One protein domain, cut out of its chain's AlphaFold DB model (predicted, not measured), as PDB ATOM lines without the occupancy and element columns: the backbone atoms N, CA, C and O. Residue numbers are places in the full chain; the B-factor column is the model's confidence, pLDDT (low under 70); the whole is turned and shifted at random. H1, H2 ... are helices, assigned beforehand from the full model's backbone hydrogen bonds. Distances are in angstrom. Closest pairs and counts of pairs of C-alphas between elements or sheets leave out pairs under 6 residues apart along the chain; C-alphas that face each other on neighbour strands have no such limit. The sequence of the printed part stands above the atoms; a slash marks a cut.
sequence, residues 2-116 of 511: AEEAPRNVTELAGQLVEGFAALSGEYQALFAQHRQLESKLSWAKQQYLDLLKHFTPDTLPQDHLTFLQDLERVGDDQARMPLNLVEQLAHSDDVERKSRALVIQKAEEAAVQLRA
ATOM      1  N   ALA A   2     118.215  89.093 151.409       52.69
ATOM      2  CA  ALA A   2     117.609  90.160 150.579       52.69
ATOM      3  C   ALA A   2     116.490  90.986 151.268       52.69
ATOM      4  O   ALA A   2     116.315  92.152 150.939       52.69
ATOM      5  N   GLU A   3     115.755  90.423 152.238       51.97
ATOM      6  CA  GLU A   3     114.701  91.147 152.983       51.97
ATOM      7  C   GLU A   3     115.207  92.025 154.144       51.97
ATOM      8  O   GLU A   3     114.440  92.818 154.686       51.97
ATOM      9  N   GLU A   4     116.473  91.905 154.555       57.06
ATOM     10  CA  GLU A   4     117.012  92.679 155.688       57.06
ATOM     11  C   GLU A   4     117.445  94.089 155.266       57.06
ATOM     12  O   GLU A   4     117.192  95.050 155.989       57.06
ATOM     13  N   ALA A   5     118.003  94.232 154.058       61.09
ATOM     14  CA  ALA A   5     118.384  95.522 153.481       61.09
ATOM     15  C   ALA A   5     117.230  96.552 153.421       61.09
ATOM     16  O   ALA A   5     117.403  97.646 153.962       61.09
ATOM     17  N   PRO A   6     116.029  96.251 152.871       62.03
ATOM     18  CA  PRO A   6     114.941  97.231 152.831       62.03
ATOM     19  C   PRO A   6     114.443  97.627 154.227       62.03
ATOM     20  O   PRO A   6     114.065  98.780 154.418       62.03
ATOM     21  N   ARG A   7     114.485  96.716 155.214       65.25
ATOM     22  CA  ARG A   7     114.104  97.028 156.603       65.25
ATOM     23  C   ARG A   7     115.095  97.996 157.252       65.25
ATOM     24  O   ARG A   7     114.664  98.971 157.863       65.25
ATOM     25  N   ASN A   8     116.395  97.782 157.040       84.56
ATOM     26  CA  ASN A   8     117.450  98.682 157.508       84.56
ATOM     27  C   ASN A   8     117.299 100.092 156.896       84.56
ATOM     28  O   ASN A   8     117.250 101.083 157.620       84.56
ATOM     29  N   VAL A   9     117.086 100.193 155.576       87.31
ATOM     30  CA  VAL A   9     116.855 101.488 154.905       87.31
ATOM     31  C   VAL A   9     115.619 102.211 155.458       87.31
ATOM     32  O   VAL A   9     115.681 103.419 155.685       87.31
ATOM     33  N   THR A  10     114.513 101.503 155.730       89.25
ATOM     34  CA  THR A  10     113.332 102.131 156.356       89.25
ATOM     35  C   THR A  10     113.578 102.586 157.794       89.25
ATOM     36  O   THR A  10     113.029 103.609 158.200       89.25
ATOM     37  N   GLU A  11     114.415 101.878 158.557       91.62
ATOM     38  CA  GLU A  11     114.765 102.268 159.926       91.62
ATOM     39  C   GLU A  11     115.657 103.518 159.938       91.62
ATOM     40  O   GLU A  11     115.348 104.485 160.636       91.62
ATOM     41  N   LEU A  12     116.704 103.550 159.106       92.19
ATOM     42  CA  LEU A  12     117.575 104.719 158.941       92.19
ATOM     43  C   LEU A  12     116.796 105.948 158.440       92.19
ATOM     44  O   LEU A  12     117.024 107.062 158.911       92.19
ATOM     45  N   ALA A  13     115.836 105.755 157.530       92.88
ATOM     46  CA  ALA A  13     114.945 106.825 157.085       92.88
ATOM     47  C   ALA A  13     114.036 107.337 158.219       92.88
ATOM     48  O   ALA A  13     113.835 108.545 158.333       92.88
ATOM     49  N   GLY A  14     113.528 106.451 159.085       94.19
ATOM     50  CA  GLY A  14     112.775 106.840 160.283       94.19
ATOM     51  C   GLY A  14     113.608 107.695 161.240       94.19
ATOM     52  O   GLY A  14     113.186 108.789 161.614       94.19
ATOM     53  N   GLN A  15     114.833 107.255 161.540       94.19
ATOM     54  CA  GLN A  15     115.782 107.996 162.384       94.19
ATOM     55  C   GLN A  15     116.110 109.383 161.802       94.19
ATOM     56  O   GLN A  15     116.187 110.364 162.541       94.19
ATOM     57  N   LEU A  16     116.230 109.494 160.473       95.56
ATOM     58  CA  LEU A  16     116.438 110.773 159.789       95.56
ATOM     59  C   LEU A  16     115.243 111.732 159.940       95.56
ATOM     60  O   LEU A  16     115.441 112.930 160.150       95.56
ATOM     61  N   VAL A  17     114.009 111.223 159.856       96.19
ATOM     62  CA  VAL A  17     112.787 112.028 160.049       96.19
ATOM     63  C   VAL A  17     112.657 112.495 161.502       96.19
ATOM     64  O   VAL A  17     112.322 113.657 161.734       96.19
ATOM     65  N   GLU A  18     112.976 111.639 162.477       95.50
ATOM     66  CA  GLU A  18     112.996 112.000 163.904       95.50
ATOM     67  C   GLU A  18     114.021 113.108 164.201       95.50
ATOM     68  O   GLU A  18     113.689 114.099 164.858       95.50
ATOM     69  N   GLY A  19     115.237 113.009 163.654       95.62
ATOM     70  CA  GLY A  19     116.250 114.065 163.773       95.62
ATOM     71  C   GLY A  19     115.877 115.364 163.072       95.62
ATOM     72  O   GLY A  19     116.111 116.438 163.622       95.62
ATOM     73  N   PHE A  20     115.238 115.296 161.900       95.94
ATOM     74  CA  PHE A  20     114.716 116.490 161.235       95.94
ATOM     75  C   PHE A  20     113.625 117.176 162.071       95.94
ATOM     76  O   PHE A  20     113.642 118.399 162.217       95.94
ATOM     77  N   ALA A  21     112.715 116.404 162.673       96.06
ATOM     78  CA  ALA A  21     111.697 116.939 163.574       96.06
ATOM     79  C   ALA A  21     112.339 117.618 164.799       96.06
ATOM     80  O   ALA A  21     112.018 118.775 165.084       96.06
ATOM     81  N   ALA A  22     113.301 116.958 165.456       94.94
ATOM     82  CA  ALA A  22     114.049 117.514 166.586       94.94
ATOM     83  C   ALA A  22     114.782 118.822 166.221       94.94
ATOM     84  O   ALA A  22     114.625 119.830 166.913       94.94
ATOM     85  N   LEU A  23     115.507 118.838 165.096       94.69
ATOM     86  CA  LEU A  23     116.208 120.021 164.586       94.69
ATOM     87  C   LEU A  23     115.241 121.169 164.255       94.69
ATOM     88  O   LEU A  23     115.526 122.326 164.561       94.69
ATOM     89  N   SER A  24     114.081 120.863 163.665       94.94
ATOM     90  CA  SER A  24     113.063 121.872 163.350       94.94
ATOM     91  C   SER A  24     112.463 122.512 164.608       94.94
ATOM     92  O   SER A  24     112.183 123.712 164.605       94.94
ATOM     93  N   GLY A  25     112.334 121.747 165.700       92.88
ATOM     94  CA  GLY A  25     111.906 122.249 167.007       92.88
ATOM     95  C   GLY A  25     112.933 123.190 167.642       92.88
ATOM     96  O   GLY A  25     112.563 124.265 168.114       92.88
ATOM     97  N   GLU A  26     114.225 122.844 167.588       92.50
ATOM     98  CA  GLU A  26     115.296 123.745 168.047       92.50
ATOM     99  C   GLU A  26     115.368 125.026 167.209       92.50
ATOM    100  O   GLU A  26     115.472 126.120 167.763       92.50
ATOM    101  N   TYR A  27     115.228 124.923 165.883       93.75
ATOM    102  CA  TYR A  27     115.174 126.094 165.005       93.75
ATOM    103  C   TYR A  27     114.015 127.035 165.371       93.75
ATOM    104  O   TYR A  27     114.220 128.244 165.484       93.75
ATOM    105  N   GLN A  28     112.812 126.502 165.612       95.25
ATOM    106  CA  GLN A  28     111.659 127.306 166.035       95.25
ATOM    107  C   GLN A  28     111.886 127.970 167.402       95.25
ATOM    108  O   GLN A  28     111.550 129.145 167.574       95.25
ATOM    109  N   ALA A  29     112.494 127.259 168.357       91.25
ATOM    110  CA  ALA A  29     112.832 127.808 169.669       91.25
ATOM    111  C   ALA A  29     113.864 128.948 169.569       91.25
ATOM    112  O   ALA A  29     113.659 130.015 170.153       91.25
ATOM    113  N   LEU A  30     114.931 128.762 168.785       92.19
ATOM    114  CA  LEU A  30     115.942 129.791 168.520       92.19
ATOM    115  C   LEU A  30     115.352 130.997 167.778       92.19
ATOM    116  O   LEU A  30     115.647 132.137 168.131       92.19
ATOM    117  N   PHE A  31     114.470 130.775 166.801       94.50
ATOM    118  CA  PHE A  31     113.787 131.852 166.081       94.50
ATOM    119  C   PHE A  31     112.873 132.680 167.001       94.50
ATOM    120  O   PHE A  31     112.858 133.911 166.920       94.50
ATOM    121  N   ALA A  32     112.158 132.033 167.926       96.38
ATOM    122  CA  ALA A  32     111.357 132.723 168.938       96.38
ATOM    123  C   ALA A  32     112.228 133.534 169.919       96.38
ATOM    124  O   ALA A  32     111.886 134.672 170.252       96.38
ATOM    125  N   GLN A  33     113.377 132.993 170.341       94.19
ATOM    126  CA  GLN A  33     114.350 133.718 171.168       94.19
ATOM    127  C   GLN A  33     114.949 134.920 170.428       94.19
ATOM    128  O   GLN A  33     115.024 136.008 170.999       94.19
ATOM    129  N   HIS A  34     115.304 134.762 169.151       94.62
ATOM    130  CA  HIS A  34     115.792 135.842 168.297       94.62
ATOM    131  C   HIS A  34     114.763 136.978 168.189       94.62
ATOM    132  O   HIS A  34     115.079 138.109 168.548       94.62
ATOM    133  N   ARG A  35     113.501 136.664 167.860       96.25
ATOM    134  CA  ARG A  35     112.381 137.629 167.868       96.25
ATOM    135  C   ARG A  35     112.224 138.359 169.207       96.25
ATOM    136  O   ARG A  35     111.948 139.560 169.238       96.25
ATOM    137  N   GLN A  36     112.401 137.655 170.327       96.69
ATOM    138  CA  GLN A  36     112.346 138.272 171.655       96.69
ATOM    139  C   GLN A  36     113.538 139.215 171.903       96.69
ATOM    140  O   GLN A  36     113.363 140.263 172.527       96.69
ATOM    141  N   LEU A  37     114.736 138.863 171.429       95.81
ATOM    142  CA  LEU A  37     115.927 139.709 171.518       95.81
ATOM    143  C   LEU A  37     115.799 140.956 170.637       95.81
ATOM    144  O   LEU A  37     116.074 142.045 171.130       95.81
ATOM    145  N   GLU A  38     115.294 140.838 169.406       93.31
ATOM    146  CA  GLU A  38     114.978 141.984 168.538       93.31
ATOM    147  C   GLU A  38     113.998 142.952 169.222       93.31
ATOM    148  O   GLU A  38     114.232 144.162 169.264       93.31
ATOM    149  N   SER A  39     112.923 142.428 169.825       96.56
ATOM    150  CA  SER A  39     111.941 143.236 170.563       96.56
ATOM    151  C   SER A  39     112.548 143.930 171.793       96.56
ATOM    152  O   SER A  39     112.254 145.098 172.046       96.56
ATOM    153  N   LYS A  40     113.422 143.248 172.543       96.38
ATOM    154  CA  LYS A  40     114.131 143.845 173.688       96.38
ATOM    155  C   LYS A  40     115.144 144.906 173.250       96.38
ATOM    156  O   LYS A  40     115.227 145.950 173.889       96.38
ATOM    157  N   LEU A  41     115.888 144.660 172.171       92.25
ATOM    158  CA  LEU A  41     116.897 145.575 171.631       92.25
ATOM    159  C   LEU A  41     116.237 146.841 171.079       92.25
ATOM    160  O   LEU A  41     116.644 147.941 171.437       92.25
ATOM    161  N   SER A  42     115.184 146.704 170.274       89.81
ATOM    162  CA  SER A  42     114.402 147.844 169.770       89.81
ATOM    163  C   SER A  42     113.788 148.679 170.899       89.81
ATOM    164  O   SER A  42     113.876 149.906 170.852       89.81
ATOM    165  N   TRP A  43     113.263 148.048 171.957       95.44
ATOM    166  CA  TRP A  43     112.808 148.770 173.150       95.44
ATOM    167  C   TRP A  43     113.958 149.486 173.878       95.44
ATOM    168  O   TRP A  43     113.842 150.670 174.185       95.44
ATOM    169  N   ALA A  44     115.096 148.820 174.095       92.94
ATOM    170  CA  ALA A  44     116.267 149.424 174.734       92.94
ATOM    171  C   ALA A  44     116.840 150.601 173.919       92.94
ATOM    172  O   ALA A  44     117.164 151.643 174.490       92.94
ATOM    173  N   LYS A  45     116.888 150.479 172.584       88.06
ATOM    174  CA  LYS A  45     117.249 151.568 171.663       88.06
ATOM    175  C   LYS A  45     116.284 152.744 171.804       88.06
ATOM    176  O   LYS A  45     116.738 153.882 171.873       88.06
ATOM    177  N   GLN A  46     114.977 152.488 171.875       90.62
ATOM    178  CA  GLN A  46     113.981 153.542 172.066       90.62
ATOM    179  C   GLN A  46     114.189 154.279 173.397       90.62
ATOM    180  O   GLN A  46     114.250 155.504 173.403       90.62
ATOM    181  N   GLN A  47     114.384 153.550 174.503       91.94
ATOM    182  CA  GLN A  47     114.668 154.154 175.812       91.94
ATOM    183  C   GLN A  47     115.955 154.995 175.800       91.94
ATOM    184  O   GLN A  47     115.963 156.102 176.329       91.94
ATOM    185  N   TYR A  48     117.025 154.511 175.161       86.19
ATOM    186  CA  TYR A  48     118.270 155.267 175.005       86.19
ATOM    187  C   TYR A  48     118.067 156.566 174.207       86.19
ATOM    188  O   TYR A  48     118.510 157.630 174.637       86.19
ATOM    189  N   LEU A  49     117.340 156.505 173.086       84.56
ATOM    190  CA  LEU A  49     117.021 157.685 172.275       84.56
ATOM    191  C   LEU A  49     116.141 158.694 173.020       84.56
ATOM    192  O   LEU A  49     116.340 159.896 172.868       84.56
ATOM    193  N   ASP A  50     115.179 158.232 173.817       88.69
ATOM    194  CA  ASP A  50     114.329 159.123 174.610       88.69
ATOM    195  C   ASP A  50     115.117 159.782 175.756       88.69
ATOM    196  O   ASP A  50     114.954 160.977 175.996       88.69
ATOM    197  N   LEU A  51     116.061 159.070 176.384       88.38
ATOM    198  CA  LEU A  51     117.007 159.670 177.333       88.38
ATOM    199  C   LEU A  51     117.902 160.731 176.665       88.38
ATOM    200  O   LEU A  51     118.022 161.830 177.205       88.38
ATOM    201  N   LEU A  52     118.473 160.463 175.482       84.69
ATOM    202  CA  LEU A  52     119.274 161.458 174.749       84.69
ATOM    203  C   LEU A  52     118.477 162.738 174.448       84.69
ATOM    204  O   LEU A  52     118.979 163.835 174.676       84.69
ATOM    205  N   LYS A  53     117.208 162.626 174.022       85.12
ATOM    206  CA  LYS A  53     116.332 163.799 173.803       85.12
ATOM    207  C   LYS A  53     116.141 164.646 175.063       85.12
ATOM    208  O   LYS A  53     115.977 165.858 174.953       85.12
ATOM    209  N   HIS A  54     116.117 164.021 176.241       86.75
ATOM    210  CA  HIS A  54     115.904 164.712 177.512       86.75
ATOM    211  C   HIS A  54     117.181 165.315 178.112       86.75
ATOM    212  O   HIS A  54     117.087 166.336 178.791       86.75
ATOM    213  N   PHE A  55     118.350 164.705 177.888       82.25
ATOM    214  CA  PHE A  55     119.605 165.115 178.535       82.25
ATOM    215  C   PHE A  55     120.599 165.833 177.611       82.25
ATOM    216  O   PHE A  55     121.344 166.681 178.098       82.25
ATOM    217  N   THR A  56     120.621 165.527 176.310       81.50
ATOM    218  CA  THR A  56     121.606 166.065 175.353       81.50
ATOM    219  C   THR A  56     121.001 166.347 173.961       81.50
ATOM    220  O   THR A  56     121.439 165.781 172.957       81.50
ATOM    221  N   PRO A  57     120.005 167.251 173.852       77.44
ATOM    222  CA  PRO A  57     119.355 167.556 172.573       77.44
ATOM    223  C   PRO A  57     120.332 168.078 171.503       77.44
ATOM    224  O   PRO A  57     120.170 167.749 170.330       77.44
ATOM    225  N   ASP A  58     121.367 168.824 171.903       78.25
ATOM    226  CA  ASP A  58     122.318 169.463 170.982       78.25
ATOM    227  C   ASP A  58     123.383 168.498 170.415       78.25
ATOM    228  O   ASP A  58     123.916 168.743 169.334       78.25
ATOM    229  N   THR A  59     123.695 167.388 171.104       81.62
ATOM    230  CA  THR A  59     124.683 166.379 170.646       81.62
ATOM    231  C   THR A  59     124.051 165.095 170.107       81.62
ATOM    232  O   THR A  59     124.748 164.276 169.506       81.62
ATOM    233  N   LEU A  60     122.725 164.957 170.223       78.75
ATOM    234  CA  LEU A  60     121.925 163.818 169.761       78.75
ATOM    235  C   LEU A  60     122.334 163.227 168.391       78.75
ATOM    236  O   LEU A  60     122.455 162.000 168.319       78.75
ATOM    237  N   PRO A  61     122.565 164.002 167.304       77.94
ATOM    238  CA  PRO A  61     122.974 163.414 166.025       77.94
ATOM    239  C   PRO A  61     124.360 162.750 166.082       77.94
ATOM    240  O   PRO A  61     124.546 161.687 165.491       77.94
ATOM    241  N   GLN A  62     125.313 163.324 166.822       84.00
ATOM    242  CA  GLN A  62     126.668 162.782 166.966       84.00
ATOM    243  C   GLN A  62     126.689 161.544 167.874       84.00
ATOM    244  O   GLN A  62     127.344 160.546 167.558       84.00
ATOM    245  N   ASP A  63     125.925 161.576 168.968       77.44
ATOM    246  CA  ASP A  63     125.792 160.448 169.895       77.44
ATOM    247  C   ASP A  63     125.109 159.250 169.210       77.44
ATOM    248  O   ASP A  63     125.558 158.109 169.342       77.44
ATOM    249  N   HIS A  64     124.084 159.501 168.384       80.25
ATOM    250  CA  HIS A  64     123.422 158.457 167.597       80.25
ATOM    251  C   HIS A  64     124.344 157.823 166.542       80.25
ATOM    252  O   HIS A  64     124.322 156.601 166.383       80.25
ATOM    253  N   LEU A  65     125.170 158.613 165.844       81.75
ATOM    254  CA  LEU A  65     126.160 158.079 164.895       81.75
ATOM    255  C   LEU A  65     127.204 157.201 165.599       81.75
ATOM    256  O   LEU A  65     127.508 156.108 165.125       81.75
ATOM    257  N   THR A  66     127.687 157.640 166.762       85.38
ATOM    258  CA  THR A  66     128.649 156.882 167.577       85.38
ATOM    259  C   THR A  66     128.048 155.547 168.040       85.38
ATOM    260  O   THR A  66     128.676 154.498 167.902       85.38
ATOM    261  N   PHE A  67     126.788 155.558 168.489       82.62
ATOM    262  CA  PHE A  67     126.042 154.352 168.860       82.62
ATOM    263  C   PHE A  67     125.868 153.361 167.695       82.62
ATOM    264  O   PHE A  67     126.008 152.154 167.896       82.62
ATOM    265  N   LEU A  68     125.581 153.836 166.475       83.00
ATOM    266  CA  LEU A  68     125.492 152.961 165.298       83.00
ATOM    267  C   LEU A  68     126.851 152.331 164.950       83.00
ATOM    268  O   LEU A  68     126.908 151.133 164.683       83.00
ATOM    269  N   GLN A  69     127.935 153.105 165.024       86.25
ATOM    270  CA  GLN A  69     129.288 152.621 164.731       86.25
ATOM    271  C   GLN A  69     129.774 151.571 165.749       86.25
ATOM    272  O   GLN A  69     130.425 150.592 165.377       86.25
ATOM    273  N   ASP A  70     129.429 151.726 167.033       83.81
ATOM    274  CA  ASP A  70     129.695 150.704 168.053       83.81
ATOM    275  C   ASP A  70     128.867 149.421 167.823       83.81
ATOM    276  O   ASP A  70     129.382 148.323 168.043       83.81
ATOM    277  N   LEU A  71     127.618 149.526 167.342       80.44
ATOM    278  CA  LEU A  71     126.799 148.353 166.995       80.44
ATOM    279  C   LEU A  71     127.371 147.561 165.812       80.44
ATOM    280  O   LEU A  71     127.403 146.331 165.878       80.44
ATOM    281  N   GLU A  72     127.839 148.236 164.758       81.12
ATOM    282  CA  GLU A  72     128.481 147.576 163.610       81.12
ATOM    283  C   GLU A  72     129.734 146.805 164.047       81.12
ATOM    284  O   GLU A  72     129.856 145.613 163.749       81.12
ATOM    285  N   ARG A  73     130.597 147.421 164.872       82.44
ATOM    286  CA  ARG A  73     131.813 146.766 165.390       82.44
ATOM    287  C   ARG A  73     131.513 145.489 166.187       82.44
ATOM    288  O   ARG A  73     132.262 144.521 166.095       82.44
ATOM    289  N   VAL A  74     130.418 145.459 166.953       74.50
ATOM    290  CA  VAL A  74     129.994 144.261 167.710       74.50
ATOM    291  C   VAL A  74     129.478 143.145 166.788       74.50
ATOM    292  O   VAL A  74     129.648 141.964 167.108       74.50
ATOM    293  N   GLY A  75     128.882 143.487 165.642       69.88
ATOM    294  CA  GLY A  75     128.446 142.512 164.637       69.88
ATOM    295  C   GLY A  75     129.613 141.734 164.017       69.88
ATOM    296  O   GLY A  75     129.561 140.502 163.935       69.88
ATOM    297  N   ASP A  76     130.689 142.439 163.659       70.12
ATOM    298  CA  ASP A  76     131.881 141.856 163.022       70.12
ATOM    299  C   ASP A  76     132.642 140.874 163.926       70.12
ATOM    300  O   ASP A  76     133.161 139.853 163.457       70.12
ATOM    301  N   ASP A  77     132.699 141.143 165.233       63.69
ATOM    302  CA  ASP A  77     133.360 140.252 166.192       63.69
ATOM    303  C   ASP A  77     132.549 138.969 166.447       63.69
ATOM    304  O   ASP A  77     133.127 137.892 166.635       63.69
ATOM    305  N   GLN A  78     131.214 139.042 166.404       61.34
ATOM    306  CA  GLN A  78     130.342 137.901 166.702       61.34
ATOM    307  C   GLN A  78     130.253 136.889 165.546       61.34
ATOM    308  O   GLN A  78     130.107 135.688 165.785       61.34
ATOM    309  N   ALA A  79     130.434 137.337 164.299       57.47
ATOM    310  CA  ALA A  79     130.428 136.481 163.105       57.47
ATOM    311  C   ALA A  79     131.572 135.439 163.056       57.47
ATOM    312  O   ALA A  79     131.571 134.558 162.192       57.47
ATOM    313  N   ARG A  80     132.560 135.519 163.961       56.09
ATOM    314  CA  ARG A  80     133.770 134.674 163.960       56.09
ATOM    315  C   ARG A  80     133.707 133.411 164.824       56.09
ATOM    316  O   ARG A  80     134.677 132.656 164.807       56.09
ATOM    317  N   MET A  81     132.622 133.141 165.557       55.97
ATOM    318  CA  MET A  81     132.474 131.878 166.301       55.97
ATOM    319  C   MET A  81     131.664 130.831 165.512       55.97
ATOM    320  O   MET A  81     130.433 130.856 165.563       55.97
ATOM    321  N   PRO A  82     132.308 129.858 164.833       57.41
ATOM    322  CA  PRO A  82     131.624 128.664 164.348       57.41
ATOM    323  C   PRO A  82     131.238 127.785 165.544       57.41
ATOM    324  O   PRO A  82     132.033 126.987 166.042       57.41
ATOM    325  N   LEU A  83     130.014 127.959 166.035       68.88
ATOM    326  CA  LEU A  83     129.468 127.178 167.137       68.88
ATOM    327  C   LEU A  83     128.849 125.879 166.610       68.88
ATOM    328  O   LEU A  83     127.934 125.901 165.787       68.88
ATOM    329  N   ASN A  84     129.330 124.739 167.111       83.38
ATOM    330  CA  ASN A  84     128.705 123.446 166.860       83.38
ATOM    331  C   ASN A  84     127.395 123.353 167.660       83.38
ATOM    332  O   ASN A  84     127.403 123.035 168.849       83.38
ATOM    333  N   LEU A  85     126.267 123.651 167.007       85.44
ATOM    334  CA  LEU A  85     124.942 123.692 167.635       85.44
ATOM    335  C   LEU A  85     124.593 122.379 168.360       85.44
ATOM    336  O   LEU A  85     124.069 122.419 169.470       85.44
ATOM    337  N   VAL A  86     124.904 121.223 167.765       89.25
ATOM    338  CA  VAL A  86     124.597 119.905 168.354       89.25
ATOM    339  C   VAL A  86     125.371 119.708 169.658       89.25
ATOM    340  O   VAL A  86     124.820 119.260 170.660       89.25
ATOM    341  N   GLU A  87     126.632 120.128 169.677       88.50
ATOM    342  CA  GLU A  87     127.497 120.047 170.852       88.50
ATOM    343  C   GLU A  87     127.089 121.052 171.941       88.50
ATOM    344  O   GLU A  87     127.112 120.711 173.123       88.50
ATOM    345  N   GLN A  88     126.608 122.246 171.577       88.81
ATOM    346  CA  GLN A  88     126.002 123.178 172.539       88.81
ATOM    347  C   GLN A  88     124.716 122.618 173.165       88.81
ATOM    348  O   GLN A  88     124.526 122.724 174.378       88.81
ATOM    349  N   LEU A  89     123.849 121.987 172.366       89.12
ATOM    350  CA  LEU A  89     122.633 121.332 172.859       89.12
ATOM    351  C   LEU A  89     122.977 120.168 173.807       89.12
ATOM    352  O   LEU A  89     122.362 120.051 174.870       89.12
ATOM    353  N   ALA A  90     124.009 119.378 173.492       89.19
ATOM    354  CA  ALA A  90     124.505 118.292 174.345       89.19
ATOM    355  C   ALA A  90     125.084 118.778 175.691       89.19
ATOM    356  O   ALA A  90     124.967 118.080 176.701       89.19
ATOM    357  N   HIS A  91     125.669 119.978 175.740       89.12
ATOM    358  CA  HIS A  91     126.183 120.575 176.980       89.12
ATOM    359  C   HIS A  91     125.130 121.359 177.783       89.12
ATOM    360  O   HIS A  91     125.362 121.645 178.955       89.12
ATOM    361  N   SER A  92     123.968 121.680 177.205       88.19
ATOM    362  CA  SER A  92     122.928 122.471 177.881       88.19
ATOM    363  C   SER A  92     122.333 121.765 179.109       88.19
ATOM    364  O   SER A  92     122.160 120.550 179.109       88.19
ATOM    365  N   ASP A  93     121.982 122.492 180.173       90.25
ATOM    366  CA  ASP A  93     121.406 121.898 181.401       90.25
ATOM    367  C   ASP A  93     120.002 121.294 181.212       90.25
ATOM    368  O   ASP A  93     119.519 120.533 182.050       90.25
ATOM    369  N   ASP A  94     119.361 121.602 180.088       91.31
ATOM    370  CA  ASP A  94     118.022 121.163 179.721       91.31
ATOM    371  C   ASP A  94     118.038 119.717 179.188       91.31
ATOM    372  O   ASP A  94     118.632 119.409 178.150       91.31
ATOM    373  N   VAL A  95     117.356 118.818 179.904       91.81
ATOM    374  CA  VAL A  95     117.264 117.385 179.573       91.81
ATOM    375  C   VAL A  95     116.617 117.160 178.203       91.81
ATOM    376  O   VAL A  95     117.012 116.233 177.492       91.81
ATOM    377  N   GLU A  96     115.667 118.005 177.792       90.62
ATOM    378  CA  GLU A  96     115.015 117.874 176.487       90.62
ATOM    379  C   GLU A  96     115.909 118.334 175.335       90.62
ATOM    380  O   GLU A  96     115.844 117.770 174.244       90.62
ATOM    381  N   ARG A  97     116.751 119.351 175.551       90.75
ATOM    382  CA  ARG A  97     117.747 119.768 174.548       90.75
ATOM    383  C   ARG A  97     118.864 118.741 174.419       90.75
ATOM    384  O   ARG A  97     119.252 118.402 173.303       90.75
ATOM    385  N   LYS A  98     119.323 118.180 175.542       93.31
ATOM    386  CA  LYS A  98     120.257 117.042 175.564       93.31
ATOM    387  C   LYS A  98     119.706 115.835 174.803       93.31
ATOM    388  O   LYS A  98     120.430 115.244 174.005       93.31
ATOM    389  N   SER A  99     118.432 115.480 174.995       93.38
ATOM    390  CA  SER A  99     117.823 114.373 174.248       93.38
ATOM    391  C   SER A  99     117.690 114.691 172.754       93.38
ATOM    392  O   SER A  99     118.032 113.848 171.925       93.38
ATOM    393  N   ARG A 100     117.301 115.922 172.393       93.00
ATOM    394  CA  ARG A 100     117.252 116.384 170.996       93.00
ATOM    395  C   ARG A 100     118.627 116.369 170.321       93.00
ATOM    396  O   ARG A 100     118.711 115.916 169.183       93.00
ATOM    397  N   ALA A 101     119.702 116.741 171.019       94.25
ATOM    398  CA  ALA A 101     121.074 116.632 170.511       94.25
ATOM    399  C   ALA A 101     121.433 115.191 170.105       94.25
ATOM    400  O   ALA A 101     121.935 114.972 169.005       94.25
ATOM    401  N   LEU A 102     121.108 114.205 170.951       94.31
ATOM    402  CA  LEU A 102     121.353 112.785 170.667       94.31
ATOM    403  C   LEU A 102     120.534 112.275 169.471       94.31
ATOM    404  O   LEU A 102     121.050 111.513 168.655       94.31
ATOM    405  N   VAL A 103     119.273 112.701 169.337       95.62
ATOM    406  CA  VAL A 103     118.421 112.331 168.190       95.62
ATOM    407  C   VAL A 103     118.949 112.954 166.890       95.62
ATOM    408  O   VAL A 103     118.979 112.281 165.861       95.62
ATOM    409  N   ILE A 104     119.435 114.200 166.933       94.94
ATOM    410  CA  ILE A 104     120.063 114.871 165.783       94.94
ATOM    411  C   ILE A 104     121.375 114.172 165.390       94.94
ATOM    412  O   ILE A 104     121.563 113.879 164.212       94.94
ATOM    413  N   GLN A 105     122.237 113.828 166.353       94.12
ATOM    414  CA  GLN A 105     123.475 113.085 166.088       94.12
ATOM    415  C   GLN A 105     123.187 111.709 165.460       94.12
ATOM    416  O   GLN A 105     123.780 111.350 164.444       94.12
ATOM    417  N   LYS A 106     122.220 110.960 166.004       93.81
ATOM    418  CA  LYS A 106     121.800 109.664 165.444       93.81
ATOM    419  C   LYS A 106     121.275 109.802 164.007       93.81
ATOM    420  O   LYS A 106     121.539 108.948 163.164       93.81
ATOM    421  N   ALA A 107     120.556 110.882 163.708       94.50
ATOM    422  CA  ALA A 107     120.073 111.174 162.362       94.50
ATOM    423  C   ALA A 107     121.192 111.586 161.392       94.50
ATOM    424  O   ALA A 107     121.118 111.250 160.211       94.50
ATOM    425  N   GLU A 108     122.239 112.264 161.869       92.94
ATOM    426  CA  GLU A 108     123.448 112.538 161.084       92.94
ATOM    427  C   GLU A 108     124.186 111.235 160.740       92.94
ATOM    428  O   GLU A 108     124.481 110.982 159.569       92.94
ATOM    429  N   GLU A 109     124.382 110.350 161.721       91.94
ATOM    430  CA  GLU A 109     124.947 109.010 161.514       91.94
ATOM    431  C   GLU A 109     124.104 108.180 160.528       91.94
ATOM    432  O   GLU A 109     124.653 107.541 159.623       91.94
ATOM    433  N   ALA A 110     122.772 108.231 160.636       91.94
ATOM    434  CA  ALA A 110     121.861 107.573 159.700       91.94
ATOM    435  C   ALA A 110     121.921 108.183 158.286       91.94
ATOM    436  O   ALA A 110     121.899 107.449 157.296       91.94
ATOM    437  N   ALA A 111     122.064 109.507 158.161       91.19
ATOM    438  CA  ALA A 111     122.251 110.181 156.877       91.19
ATOM    439  C   ALA A 111     123.570 109.779 156.199       91.19
ATOM    440  O   ALA A 111     123.601 109.600 154.980       91.19
ATOM    441  N   VAL A 112     124.650 109.613 156.969       91.56
ATOM    442  CA  VAL A 112     125.935 109.107 156.461       91.56
ATOM    443  C   VAL A 112     125.796 107.655 155.996       91.56
ATOM    444  O   VAL A 112     126.255 107.332 154.902       91.56
ATOM    445  N   GLN A 113     125.102 106.801 156.755       88.81
ATOM    446  CA  GLN A 113     124.851 105.405 156.370       88.81
ATOM    447  C   GLN A 113     123.977 105.283 155.110       88.81
ATOM    448  O   GLN A 113     124.294 104.484 154.235       88.81
ATOM    449  N   LEU A 114     122.943 106.117 154.956       86.38
ATOM    450  CA  LEU A 114     122.108 106.166 153.746       86.38
ATOM    451  C   LEU A 114     122.843 106.714 152.508       86.38
ATOM    452  O   LEU A 114     122.452 106.412 151.382       86.38
ATOM    453  N   ARG A 115     123.893 107.525 152.696       84.75
ATOM    454  CA  ARG A 115     124.780 107.988 151.610       84.75
ATOM    455  C   ARG A 115     125.928 107.024 151.320       84.75
ATOM    456  O   ARG A 115     126.547 107.139 150.261       84.75
ATOM    457  N   ALA A 116     126.246 106.111 152.237       81.38
ATOM    458  CA  ALA A 116     127.306 105.140 152.033       81.38
ATOM    459  C   ALA A 116     126.932 104.231 150.847       81.38
ATOM    460  O   ALA A 116     125.827 103.690 150.809       81.38
TER     461      ALA A 116
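AT A GLANCE: This is residues 2 to 116 of the 511 residues of an uncharacterized protein of Pyrenophora teres f. maculata (UniProt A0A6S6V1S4). One very long helix, H1, makes the length of a rod; H2 folds back from its far end, and H4 crosses residues 9 to 23 of H1, with short H3 packed on H4. The printed part has 115 residues, four named helices and no named strand: all helix, extended, radius of gyration of the C-alphas 22.9 A, spanning 82 by 24 by 22 A.

HOW THE PARTS SIT: H1, residues 4 to 55, and H2, residues 60 to 78, form a hairpin at a shallow tilt of 22 degrees. They only just touch, with 3 pairs of C-alphas within 8 A, the closest those of Leu 52 and Leu 60, 6.1 A. H3, residues 85 to 91, is apart from H1 and H2. H4, residues 95 to 115, forms a hairpin with H3; the closest C-alphas, of Ala 90 and Lys 98, are 4.6 A apart. H4 touches H1 at a steep tilt of 50 degrees, opposite ways, the closest C-alphas being those of Gly 19 and Ile 104, 4.4 A. Every O i to N i+4 pair is within hydrogen-bond range in H1, H3 and H4, and 14 of 15 in H2.

IN THESE COORDINATES: H1 runs 76.0 A from C-alpha 4 at (117.012, 92.679, 155.688). H4, 30.4 A, ends at C-alpha 115, (124.780, 107.988, 151.610).

THE WHOLE: The printed part has no cut and no long link. Residues 2 to 7, 75 and 77 to 83 have pLDDT under 70.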